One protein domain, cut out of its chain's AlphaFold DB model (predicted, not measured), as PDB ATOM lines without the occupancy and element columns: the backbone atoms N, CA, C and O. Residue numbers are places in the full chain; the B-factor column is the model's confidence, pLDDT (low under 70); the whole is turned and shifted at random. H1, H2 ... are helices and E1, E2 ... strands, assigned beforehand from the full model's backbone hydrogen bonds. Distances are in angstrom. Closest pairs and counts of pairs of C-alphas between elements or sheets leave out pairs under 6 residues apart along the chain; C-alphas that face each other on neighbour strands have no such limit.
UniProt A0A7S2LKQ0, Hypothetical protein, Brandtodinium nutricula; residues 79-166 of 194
ATOM      1  N   GLY A  79      -0.417   0.949 171.740       50.59
ATOM      2  CA  GLY A  79      -0.438   0.385 170.380       50.59
ATOM      3  C   GLY A  79       0.856  -0.317 169.929       50.59
ATOM      4  O   GLY A  79       1.019  -0.588 168.742       50.59
ATOM      5  N   GLY A  80       1.783  -0.606 170.850       55.91
ATOM      6  CA  GLY A  80       3.186  -0.947 170.555       55.91
ATOM      7  C   GLY A  80       3.492  -2.278 169.852       55.91
ATOM      8  O   GLY A  80       4.656  -2.559 169.639       55.91
ATOM      9  N   ILE A  81       2.509  -3.113 169.497       62.53
ATOM     10  CA  ILE A  81       2.771  -4.348 168.715       62.53
ATOM     11  C   ILE A  81       2.335  -4.181 167.254       62.53
ATOM     12  O   ILE A  81       2.968  -4.703 166.339       62.53
ATOM     13  N   VAL A  82       1.249  -3.443 167.016       76.75
ATOM     14  CA  VAL A  82       0.706  -3.260 165.661       76.75
ATOM     15  C   VAL A  82       1.558  -2.265 164.871       76.75
ATOM     16  O   VAL A  82       1.737  -2.434 163.668       76.75
ATOM     17  N   CYS A  83       2.134  -1.272 165.550       84.50
ATOM     18  CA  CYS A  83       3.017  -0.285 164.936       84.50
ATOM     19  C   CYS A  83       4.283  -0.884 164.343       84.50
ATOM     20  O   CYS A  83       4.597  -0.597 163.191       84.50
ATOM     21  N   ASP A  84       4.968  -1.742 165.094       88.06
ATOM     22  CA  ASP A  84       6.221  -2.362 164.671       88.06
ATOM     23  C   ASP A  84       6.010  -3.198 163.402       88.06
ATOM     24  O   ASP A  84       6.746  -3.063 162.423       88.06
ATOM     25  N   GLY A  85       4.929  -3.987 163.369       87.56
ATOM     26  CA  GLY A  85       4.564  -4.773 162.191       87.56
ATOM     27  C   GLY A  85       4.167  -3.913 160.986       87.56
ATOM     28  O   GLY A  85       4.528  -4.228 159.852       87.56
ATOM     29  N   VAL A  86       3.447  -2.809 161.214       89.06
ATOM     30  CA  VAL A  86       3.092  -1.848 160.158       89.06
ATOM     31  C   VAL A  86       4.342  -1.169 159.596       89.06
ATOM     32  O   VAL A  86       4.475  -1.057 158.377       89.06
ATOM     33  N   GLU A  87       5.274  -0.750 160.450       90.50
ATOM     34  CA  GLU A  87       6.513  -0.091 160.036       90.50
ATOM     35  C   GLU A  87       7.408  -1.036 159.221       90.50
ATOM     36  O   GLU A  87       7.904  -0.661 158.155       90.50
ATOM     37  N   GLU A  88       7.581  -2.279 159.673       91.56
ATOM     38  CA  GLU A  88       8.369  -3.283 158.955       91.56
ATOM     39  C   GLU A  88       7.748  -3.605 157.587       91.56
ATOM     40  O   GLU A  88       8.442  -3.600 156.564       91.56
ATOM     41  N   PHE A  89       6.425  -3.781 157.537       91.25
ATOM     42  CA  PHE A  89       5.700  -3.991 156.286       91.25
ATOM     43  C   PHE A  89       5.872  -2.815 155.313       91.25
ATOM     44  O   PHE A  89       6.139  -3.019 154.125       91.25
ATOM     45  N   LEU A  90       5.779  -1.578 155.810       92.50
ATOM     46  CA  LEU A  90       5.990  -0.370 155.012       92.50
ATOM     47  C   LEU A  90       7.419  -0.286 154.473       92.50
ATOM     48  O   LEU A  90       7.606   0.018 153.295       92.50
ATOM     49  N   LYS A  91       8.432  -0.609 155.284       93.88
ATOM     50  CA  LYS A  91       9.836  -0.658 154.843       93.88
ATOM     51  C   LYS A  91      10.035  -1.661 153.707       93.88
ATOM     52  O   LYS A  91      10.705  -1.339 152.726       93.88
ATOM     53  N   VAL A  92       9.437  -2.851 153.809       93.25
ATOM     54  CA  VAL A  92       9.483  -3.866 152.742       93.25
ATOM     55  C   VAL A  92       8.776  -3.364 151.482       93.25
ATOM     56  O   VAL A  92       9.329  -3.477 150.388       93.25
ATOM     57  N   MET A  93       7.596  -2.750 151.619       91.94
ATOM     58  CA  MET A  93       6.855  -2.197 150.482       91.94
ATOM     59  C   MET A  93       7.645  -1.097 149.766       91.94
ATOM     60  O   MET A  93       7.728  -1.111 148.539       91.94
ATOM     61  N   VAL A  94       8.251  -0.171 150.515       94.56
ATOM     62  CA  VAL A  94       9.078   0.907 149.961       94.56
ATOM     63  C   VAL A  94      10.281   0.333 149.222       94.56
ATOM     64  O   VAL A  94      10.531   0.744 148.099       94.56
ATOM     65  N   ARG A  95      10.985  -0.661 149.783       93.88
ATOM     66  CA  ARG A  95      12.109  -1.318 149.089       93.88
ATOM     67  C   ARG A  95      11.690  -2.030 147.804       93.88
ATOM     68  O   ARG A  95      12.475  -2.103 146.869       93.88
ATOM     69  N   ALA A  96      10.474  -2.572 147.769       92.50
ATOM     70  CA  ALA A  96       9.964  -3.284 146.604       92.50
ATOM     71  C   ALA A  96       9.435  -2.347 145.505       92.50
ATOM     72  O   ALA A  96       9.549  -2.669 144.325       92.50
ATOM     73  N   LYS A  97       8.813  -1.221 145.879       93.62
ATOM     74  CA  LYS A  97       8.125  -0.318 144.940       93.62
ATOM     75  C   LYS A  97       8.907   0.943 144.598       93.62
ATOM     76  O   LYS A  97       8.790   1.438 143.480       93.62
ATOM     77  N   CYS A  98       9.649   1.485 145.552       91.25
ATOM     78  CA  CYS A  98      10.441   2.687 145.370       91.25
ATOM     79  C   CYS A  98      11.874   2.242 145.072       91.25
ATOM     80  O   CYS A  98      12.416   1.404 145.781       91.25
ATOM     81  N   ASP A  99      12.487   2.754 144.009       92.56
ATOM     82  CA  ASP A  99      13.838   2.376 143.570       92.56
ATOM     83  C   ASP A  99      14.913   2.928 144.534       92.56
ATOM     84  O   ASP A  99      15.641   3.871 144.223       92.56
ATOM     85  N   VAL A 100      14.956   2.407 145.768       90.81
ATOM     86  CA  VAL A 100      15.831   2.896 146.852       90.81
ATOM     87  C   VAL A 100      17.263   2.356 146.755       90.81
ATOM     88  O   VAL A 100      18.150   2.810 147.484       90.81
ATOM     89  N   GLY A 101      17.507   1.401 145.854       91.25
ATOM     90  CA  GLY A 101      18.772   0.673 145.749       91.25
ATOM     91  C   GLY A 101      19.116  -0.104 147.027       91.25
ATOM     92  O   GLY A 101      18.235  -0.527 147.772       91.25
ATOM     93  N   ASP A 102      20.412  -0.259 147.304       91.12
ATOM     94  CA  ASP A 102      20.927  -1.008 148.467       91.12
ATOM     95  C   ASP A 102      20.913  -0.220 149.786       91.12
ATOM     96  O   ASP A 102      21.477  -0.655 150.793       91.12
ATOM     97  N   GLN A 103      20.324   0.976 149.803       91.19
ATOM     98  CA  GLN A 103      20.373   1.819 150.990       91.19
ATOM     99  C   GLN A 103      19.282   1.412 151.994       91.19
ATOM    100  O   GLN A 103      18.112   1.266 151.625       91.19
ATOM    101  N   PRO A 104      19.621   1.237 153.284       91.75
ATOM    102  CA  PRO A 104      18.636   0.842 154.274       91.75
ATOM    103  C   PRO A 104      17.649   1.986 154.532       91.75
ATOM    104  O   PRO A 104      18.022   3.075 154.963       91.75
ATOM    105  N   VAL A 105      16.365   1.715 154.288       93.75
ATOM    106  CA  VAL A 105      15.258   2.587 154.705       93.75
ATOM    107  C   VAL A 105      15.142   2.535 156.226       93.75
ATOM    108  O   VAL A 105      14.871   1.470 156.787       93.75
ATOM    109  N   THR A 106      15.361   3.669 156.887       92.81
ATOM    110  CA  THR A 106      15.397   3.761 158.352       92.81
ATOM    111  C   THR A 106      14.012   3.990 158.931       92.81
ATOM    112  O   THR A 106      13.683   3.405 159.956       92.81
ATOM    113  N   CYS A 107      13.198   4.810 158.265       92.88
ATOM    114  CA  CYS A 107      11.842   5.108 158.700       92.88
ATOM    115  C   CYS A 107      10.939   5.434 157.508       92.88
ATOM    116  O   CYS A 107      11.394   5.964 156.490       92.88
ATOM    117  N   VAL A 108       9.656   5.112 157.639       93.81
ATOM    118  CA  VAL A 108       8.622   5.402 156.646       93.81
ATOM    119  C   VAL A 108       7.520   6.179 157.346       93.81
ATOM    120  O   VAL A 108       7.039   5.747 158.390       93.81
ATOM    121  N   TYR A 109       7.139   7.323 156.785       93.69
ATOM    122  CA  TYR A 109       6.042   8.134 157.295       93.69
ATOM    123  C   TYR A 109       4.926   8.156 156.259       93.69
ATOM    124  O   TYR A 109       5.165   8.348 155.067       93.69
ATOM    125  N   ALA A 110       3.698   7.920 156.694       93.19
ATOM    126  CA  ALA A 110       2.552   7.891 155.802       93.19
ATOM    127  C   ALA A 110       1.259   8.108 156.581       93.19
ATOM    128  O   ALA A 110       1.111   7.671 157.724       93.19
ATOM    129  N   ARG A 111       0.292   8.733 155.918       90.19
ATOM    130  CA  ARG A 111      -1.119   8.648 156.293       90.19
ATOM    131  C   ARG A 111      -1.783   7.495 155.550       90.19
ATOM    132  O   ARG A 111      -1.384   7.177 154.429       90.19
ATOM    133  N   ALA A 112      -2.808   6.900 156.155       88.12
ATOM    134  CA  ALA A 112      -3.551   5.792 155.553       88.12
ATOM    135  C   ALA A 112      -4.158   6.129 154.170       88.12
ATOM    136  O   ALA A 112      -4.293   5.248 153.329       88.12
ATOM    137  N   ASP A 113      -4.459   7.401 153.895       86.50
ATOM    138  CA  ASP A 113      -4.981   7.881 152.607       86.50
ATOM    139  C   ASP A 113      -3.903   8.092 151.522       86.50
ATOM    140  O   ASP A 113      -4.231   8.240 150.347       86.50
ATOM    141  N   SER A 114      -2.618   8.103 151.894       86.94
ATOM    142  CA  SER A 114      -1.507   8.556 151.040       86.94
ATOM    143  C   SER A 114      -0.511   7.444 150.671       86.94
ATOM    144  O   SER A 114       0.561   7.713 150.132       86.94
ATOM    145  N   LEU A 115      -0.834   6.180 150.947       84.31
ATOM    146  CA  LEU A 115       0.089   5.048 150.762       84.31
ATOM    147  C   LEU A 115       0.406   4.717 149.308       84.31
ATOM    148  O   LEU A 115       1.492   4.216 149.016       84.31
ATOM    149  N   ASP A 116      -0.517   5.000 148.393       86.88
ATOM    150  CA  ASP A 116      -0.295   4.747 146.969       86.88
ATOM    151  C   ASP A 116       0.833   5.627 146.406       86.88
ATOM    152  O   ASP A 116       1.524   5.223 145.470       86.88
ATOM    153  N   ASN A 117       1.086   6.779 147.036       86.75
ATOM    154  CA  ASN A 117       2.113   7.747 146.649       86.75
ATOM    155  C   ASN A 117       3.343   7.705 147.565       86.75
ATOM    156  O   ASN A 117       4.065   8.690 147.681       86.75
ATOM    157  N   ILE A 118       3.628   6.574 148.217       90.81
ATOM    158  CA  ILE A 118       4.739   6.494 149.180       90.81
ATOM    159  C   ILE A 118       6.122   6.733 148.555       90.81
ATOM    160  O   ILE A 118       7.058   7.114 149.255       90.81
ATOM    161  N   CYS A 119       6.246   6.537 147.240       92.81
ATOM    162  CA  CYS A 119       7.473   6.819 146.499       92.81
ATOM    163  C   CYS A 119       7.617   8.290 146.084       92.81
ATOM    164  O   CYS A 119       8.718   8.704 145.721       92.81
ATOM    165  N   ASP A 120       6.536   9.071 146.131       91.38
ATOM    166  CA  ASP A 120       6.573  10.509 145.888       91.38
ATOM    167  C   ASP A 120       6.738  11.220 147.234       91.38
ATOM    168  O   ASP A 120       5.792  11.371 148.008       91.38
ATOM    169  N   VAL A 121       7.987  11.563 147.558       86.19
ATOM    170  CA  VAL A 121       8.358  12.131 148.859       86.19
ATOM    171  C   VAL A 121       7.677  13.491 149.027       86.19
ATOM    172  O   VAL A 121       8.121  14.503 148.483       86.19
ATOM    173  N   GLY A 122       6.599  13.503 149.806       86.00
ATOM    174  CA  GLY A 122       5.750  14.659 150.056       86.00
ATOM    175  C   GLY A 122       5.597  14.979 151.542       86.00
ATOM    176  O   GLY A 122       6.295  14.449 152.409       86.00
ATOM    177  N   LEU A 123       4.655  15.879 151.836       80.44
ATOM    178  CA  LEU A 123       4.318  16.301 153.203       80.44
ATOM    179  C   LEU A 123       3.524  15.236 153.980       80.44
ATOM    180  O   LEU A 123       3.598  15.212 155.204       80.44
ATOM    181  N   SER A 124       2.750  14.389 153.295       85.62
ATOM    182  CA  SER A 124       1.858  13.392 153.913       85.62
ATOM    183  C   SER A 124       2.377  11.955 153.840       85.62
ATOM    184  O   SER A 124       1.938  11.114 154.624       85.62
ATOM    185  N   SER A 125       3.301  11.671 152.923       91.94
ATOM    186  CA  SER A 125       3.896  10.351 152.728       91.94
ATOM    187  C   SER A 125       5.330  10.455 152.233       91.94
ATOM    188  O   SER A 125       5.684  11.366 151.485       91.94
ATOM    189  N   GLY A 126       6.152   9.499 152.639       93.69
ATOM    190  CA  GLY A 126       7.512   9.363 152.159       93.69
ATOM    191  C   GLY A 126       8.308   8.386 153.002       93.69
ATOM    192  O   GLY A 126       7.818   7.747 153.936       93.69
ATOM    193  N   TYR A 127       9.577   8.272 152.662       93.69
ATOM    194  CA  TYR A 127      10.509   7.422 153.375       93.69
ATOM    195  C   TYR A 127      11.821   8.156 153.559       93.69
ATOM    196  O   TYR A 127      12.183   9.043 152.782       93.69
ATOM    197  N   VAL A 128      12.546   7.767 154.601       90.94
ATOM    198  CA  VAL A 128      13.873   8.295 154.862       90.94
ATOM    199  C   VAL A 128      14.874   7.160 154.887       90.94
ATOM    200  O   VAL A 128      14.678   6.117 155.513       90.94
ATOM    201  N   VAL A 129      15.946   7.386 154.147       92.94
ATOM    202  CA  VAL A 129      17.069   6.475 154.004       92.94
ATOM    203  C   VAL A 129      18.142   6.845 155.018       92.94
ATOM    204  O   VAL A 129      18.266   8.017 155.386       92.94
ATOM    205  N   ASP A 130      18.908   5.853 155.465       89.56
ATOM    206  CA  ASP A 130      19.941   6.052 156.474       89.56
ATOM    207  C   ASP A 130      20.926   7.150 156.068       89.56
ATOM    208  O   ASP A 130      21.446   7.188 154.949       89.56
ATOM    209  N   ASN A 131      21.141   8.086 156.990       86.31
ATOM    210  CA  ASN A 131      21.940   9.272 156.754       86.31
ATOM    211  C   ASN A 131      22.839   9.538 157.972       86.31
ATOM    212  O   ASN A 131      22.342   9.594 159.097       86.31
ATOM    213  N   PRO A 132      24.150   9.785 157.787       85.88
ATOM    214  CA  PRO A 132      25.054  10.091 158.896       85.88
ATOM    215  C   PRO A 132      24.699  11.373 159.668       85.88
ATOM    216  O   PRO A 132      25.180  11.552 160.783       85.88
ATOM    217  N   PHE A 133      23.885  12.271 159.104       83.25
ATOM    218  CA  PHE A 133      23.528  13.546 159.733       83.25
ATOM    219  C   PHE A 133      22.255  13.489 160.587       83.25
ATOM    220  O   PHE A 133      22.121  14.282 161.526       83.25
ATOM    221  N   VAL A 134      21.338  12.564 160.294       82.88
ATOM    222  CA  VAL A 134      20.030  12.453 160.956       82.88
ATOM    223  C   VAL A 134      19.830  11.009 161.391       82.88
ATOM    224  O   VAL A 134      19.790  10.109 160.559       82.88
ATOM    225  N   LYS A 135      19.700  10.793 162.701       84.38
ATOM    226  CA  LYS A 135      19.415   9.477 163.279       84.38
ATOM    227  C   LYS A 135      17.933   9.403 163.615       84.38
ATOM    228  O   LYS A 135      17.391  10.305 164.244       84.38
ATOM    229  N   PHE A 136      17.293   8.310 163.230       84.38
ATOM    230  CA  PHE A 136      15.940   8.006 163.679       84.38
ATOM    231  C   PHE A 136      16.017   7.317 165.033       84.38
ATOM    232  O   PHE A 136      16.740   6.333 165.187       84.38
ATOM    233  N   THR A 137      15.323   7.875 166.018       84.88
ATOM    234  CA  THR A 137      15.282   7.340 167.388       84.88
ATOM    235  C   THR A 137      14.049   6.483 167.631       84.88
ATOM    236  O   THR A 137      14.039   5.689 168.563       84.88
ATOM    237  N   GLY A 138      13.037   6.614 166.774       86.06
ATOM    238  CA  GLY A 138      11.834   5.805 166.810       86.06
ATOM    239  C   GLY A 138      10.783   6.311 165.832       86.06
ATOM    240  O   GLY A 138      11.015   7.235 165.046       86.06
ATOM    241  N   TYR A 139       9.612   5.710 165.919       86.12
ATOM    242  CA  TYR A 139       8.407   6.094 165.201       86.12
ATOM    243  C   TYR A 139       7.272   6.242 166.204       86.12
ATOM    244  O   TYR A 139       7.295   5.665 167.291       86.12
ATOM    245  N   ASN A 140       6.287   7.041 165.828       88.62
ATOM    246  CA  ASN A 140       5.057   7.204 166.573       88.62
ATOM    247  C   ASN A 140       3.891   6.879 165.644       88.62
ATOM    248  O   ASN A 140       3.865   7.334 164.499       88.62
ATOM    249  N   CYS A 141       2.933   6.107 166.141       88.75
ATOM    250  CA  CYS A 141       1.668   5.917 165.453       88.75
ATOM    251  C   CYS A 141       0.575   6.640 166.210       88.75
ATOM    252  O   CYS A 141       0.425   6.498 167.426       88.75
ATOM    253  N   GLU A 142      -0.267   7.325 165.461       89.81
ATOM    254  CA  GLU A 142      -1.479   7.912 165.995       89.81
ATOM    255  C   GLU A 142      -2.682   7.449 165.189       89.81
ATOM    256  O   GLU A 142      -2.587   7.229 163.985       89.81
ATOM    257  N   GLY A 143      -3.822   7.318 165.864       87.19
ATOM    258  CA  GLY A 143      -5.052   6.803 165.271       87.19
ATOM    259  C   GLY A 143      -5.058   5.282 165.143       87.19
ATOM    260  O   GLY A 143      -4.300   4.575 165.810       87.19
ATOM    261  N   SER A 144      -5.967   4.781 164.312       86.00
ATOM    262  CA  SER A 144      -6.163   3.350 164.119       86.00
ATOM    263  C   SER A 144      -5.557   2.912 162.783       86.00
ATOM    264  O   SER A 144      -5.914   3.423 161.725       86.00
ATOM    265  N   LEU A 145      -4.574   2.009 162.843       84.75
ATOM    266  CA  LEU A 145      -3.853   1.472 161.687       84.75
ATOM    267  C   LEU A 145      -3.891  -0.046 161.765       84.75
ATOM    268  O   LEU A 145      -3.460  -0.631 162.757       84.75
ATOM    269  N   TRP A 146      -4.386  -0.688 160.718       84.00
ATOM    270  CA  TRP A 146      -4.318  -2.138 160.584       84.00
ATOM    271  C   TRP A 146      -4.094  -2.526 159.130       84.00
ATOM    272  O   TRP A 146      -4.358  -1.757 158.207       84.00
ATOM    273  N   THR A 147      -3.595  -3.736 158.908       81.56
ATOM    274  CA  THR A 147      -3.386  -4.279 157.567       81.56
ATOM    275  C   THR A 147      -4.488  -5.282 157.242       81.56
ATOM    276  O   THR A 147      -4.766  -6.203 158.006       81.56
ATOM    277  N   ALA A 148      -5.150  -5.107 156.099       84.25
ATOM    278  CA  ALA A 148      -6.155  -6.036 155.594       84.25
ATOM    279  C   ALA A 148      -5.973  -6.210 154.081       84.25
ATOM    280  O   ALA A 148      -5.978  -5.240 153.326       84.25
ATOM    281  N   GLY A 149      -5.769  -7.450 153.628       82.75
ATOM    282  CA  GLY A 149      -5.586  -7.750 152.200       82.75
ATOM    283  C   GLY A 149      -4.365  -7.070 151.564       82.75
ATOM    284  O   GLY A 149      -4.430  -6.650 150.414       82.75
ATOM    285  N   GLY A 150      -3.270  -6.899 152.318       76.50
ATOM    286  CA  GLY A 150      -2.051  -6.232 151.835       76.50
ATOM    287  C   GLY A 150      -2.182  -4.714 151.665       76.50
ATOM    288  O   GLY A 150      -1.283  -4.079 151.114       76.50
ATOM    289  N   ARG A 151      -3.288  -4.129 152.135       80.38
ATOM    290  CA  ARG A 151      -3.506  -2.684 152.196       80.38
ATOM    291  C   ARG A 151      -3.532  -2.242 153.650       80.38
ATOM    292  O   ARG A 151      -4.043  -2.962 154.508       80.38
ATOM    293  N   LEU A 152      -2.976  -1.068 153.919       81.25
ATOM    294  CA  LEU A 152      -3.200  -0.397 155.191       81.25
ATOM    295  C   LEU A 152      -4.614   0.191 155.167       81.25
ATOM    296  O   LEU A 152      -5.039   0.759 154.163       81.25
ATOM    297  N   MET A 153      -5.327   0.027 156.265       85.56
ATOM    298  CA  MET A 153      -6.677   0.521 156.482       85.56
ATOM    299  C   MET A 153      -6.705   1.289 157.804       85.56
ATOM    300  O   MET A 153      -5.897   1.029 158.701       85.56
ATOM    301  N   GLY A 154      -7.652   2.216 157.904       88.19
ATOM    302  CA  GLY A 154      -7.872   3.043 159.086       88.19
ATOM    303  C   GLY A 154      -7.658   4.529 158.822       88.19
ATOM    304  O   GLY A 154      -7.518   4.963 157.680       88.19
ATOM    305  N   ASP A 155      -7.689   5.307 159.894       88.88
ATOM    306  CA  ASP A 155      -7.571   6.769 159.907       88.88
ATOM    307  C   ASP A 155      -6.254   7.251 160.527       88.88
ATOM    308  O   ASP A 155      -6.021   8.454 160.671       88.88
ATOM    309  N   GLY A 156      -5.390   6.315 160.916       87.94
ATOM    310  CA  GLY A 156      -4.146   6.658 161.567       87.94
ATOM    311  C   GLY A 156      -3.045   7.124 160.622       87.94
ATOM    312  O   GLY A 156      -3.132   7.086 159.388       87.94
ATOM    313  N   HIS A 157      -1.967   7.577 161.243       90.06
ATOM    314  CA  HIS A 157      -0.759   8.000 160.567       90.06
ATOM    315  C   HIS A 157       0.469   7.539 161.343       90.06
ATOM    316  O   HIS A 157       0.459   7.460 162.574       90.06
ATOM    317  N   ILE A 158       1.523   7.222 160.600       91.00
ATOM    318  CA  ILE A 158       2.828   6.878 161.149       91.00
ATOM    319  C   ILE A 158       3.786   8.035 160.890       91.00
ATOM    320  O   ILE A 158       3.945   8.494 159.756       91.00
ATOM    321  N   SER A 159       4.394   8.522 161.965       92.19
ATOM    322  CA  SER A 159       5.335   9.635 161.973       92.19
ATOM    323  C   SER A 159       6.697   9.156 162.453       92.19
ATOM    324  O   SER A 159       6.805   8.344 163.370       92.19
ATOM    325  N   CYS A 160       7.757   9.690 161.857       90.94
ATOM    326  CA  CYS A 160       9.127   9.360 162.224       90.94
ATOM    327  C   CYS A 160       9.680  10.375 163.224       90.94
ATOM    328  O   CYS A 160       9.651  11.577 162.959       90.94
ATOM    329  N   SER A 161      10.254   9.903 164.332       88.50
ATOM    330  CA  SER A 161      10.990  10.767 165.255       88.50
ATOM    331  C   SER A 161      12.445  10.869 164.804       88.50
ATOM    332  O   SER A 161      13.228   9.916 164.885       88.50
ATOM    333  N   THR A 162      12.800  12.032 164.256       85.38
ATOM    334  CA  THR A 162      14.172  12.355 163.858       85.38
ATOM    335  C   THR A 162      14.903  13.056 164.989       85.38
ATOM    336  O   THR A 162      14.453  14.098 165.462       85.38
ATOM    337  N   ALA A 163      16.089  12.566 165.332       84.50
ATOM    338  CA  ALA A 163      17.042  13.282 166.162       84.50
ATOM    339  C   ALA A 163      18.246  13.734 165.325       84.50
ATOM    340  O   ALA A 163      18.810  12.988 164.515       84.50
ATOM    341  N   PHE A 164      18.671  14.979 165.542       82.12
ATOM    342  CA  PHE A 164      19.919  15.472 164.974       82.12
ATOM    343  C   PHE A 164      21.106  14.764 165.622       82.12
ATOM    344  O   PHE A 164      21.174  14.606 166.841       82.12
ATOM    345  N   THR A 165      22.062  14.346 164.797       84.12
ATOM    346  CA  THR A 165      23.297  13.758 165.310       84.12
ATOM    347  C   THR A 165      24.165  14.825 165.991       84.12
ATOM    348  O   THR A 165      24.160  15.986 165.578       84.12
ATOM    349  N   PRO A 166      24.994  14.457 166.984       81.19
ATOM    350  CA  PRO A 166      25.975  15.379 167.558       81.19
ATOM    351  C   PRO A 166      26.897  16.002 166.497       81.19
ATOM    352  O   PRO A 166      27.355  17.128 166.661       81.19
TER     353      PRO A 166
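Overview. This is residues 79 to 166 of the 194 residues of the protein "Hypothetical protein" of Brandtodinium nutricula (UniProt A0A7S2LKQ0). One helix, H1, lies across one face of a strongly twisted four-stranded sheet. Two long strands of that sheet, E3 and E6, run on past a sharp turn into a small hairpin, E4 and E5, which folds round beside the first part of H1. The printed part has 88 residues, with named elements in the order H1, E1, E2, E3, E4, E5, E6; the larger sheet runs E2, E1, E6, E3 and the smaller E4, E5, both antiparallel. The class is mixed, helices and strands, and the whole is compact, with a radius of gyration of the C-alphas of 12.5 A and spans of 38 by 27 by 22 A.

Arrangement. Start at H1, residues 82 to 97, where every O i to N i+4 pair is within hydrogen-bond range. Go on to E1, residues 105 to 111; the closest C-alphas of H1 and E1 are those of Lys 91 and Val 105, 6.3 A apart. E2, residues 125 to 129, forms a hairpin with E1, where you find N 126 and O 109 at 2.9 A. E3, residues 134 to 142, bends by 61 degrees at residue 137 and runs on into E4, residues 145 to 148, at 79 degrees. E4 forms a hairpin with E5, residues 151 to 154; look for N 153 and O 146 at 2.8 A. The closest C-alphas of H1 and E4 are those of Val 82 and Trp 146, 7.2 A apart, while H1 and E5 are only just apart, at 8.1 A. E5 runs on into E6, residues 157 to 164, at 96 degrees. E6 is antiparallel to E3, with N 159 and O 140 at 2.8 A, and to E1, with N 158 and O 110 at 2.9 A. The pairing of E1 is staggered: residues 105 to 110 pair with E2, residues 110 to 111 with E6. H1 is on this sheet at a height of 8.9 A and runs across the strands, at 80 degrees to E2 on the local plane.

Along the chain. Find C-alpha 82 at (0.706, -3.260, 165.661); from there H1 runs 22.2 A to Lys 97. E1 measures 17.5 A, E2 13.8 A and E3 22.6 A. E6 runs 22.4 A to C-alpha 164 at (19.919, 15.472, 164.974).

Size, cuts and confidence. The two C-alphas farthest apart, those of Gly 149 and Pro 166, are 42.0 A apart. The printed part has no cut. The link from E1 to E2, residues 112 to 124, is long. Confidence is under 70 at residues 79 to 81; the mean pLDDT of the printed part is 87.2.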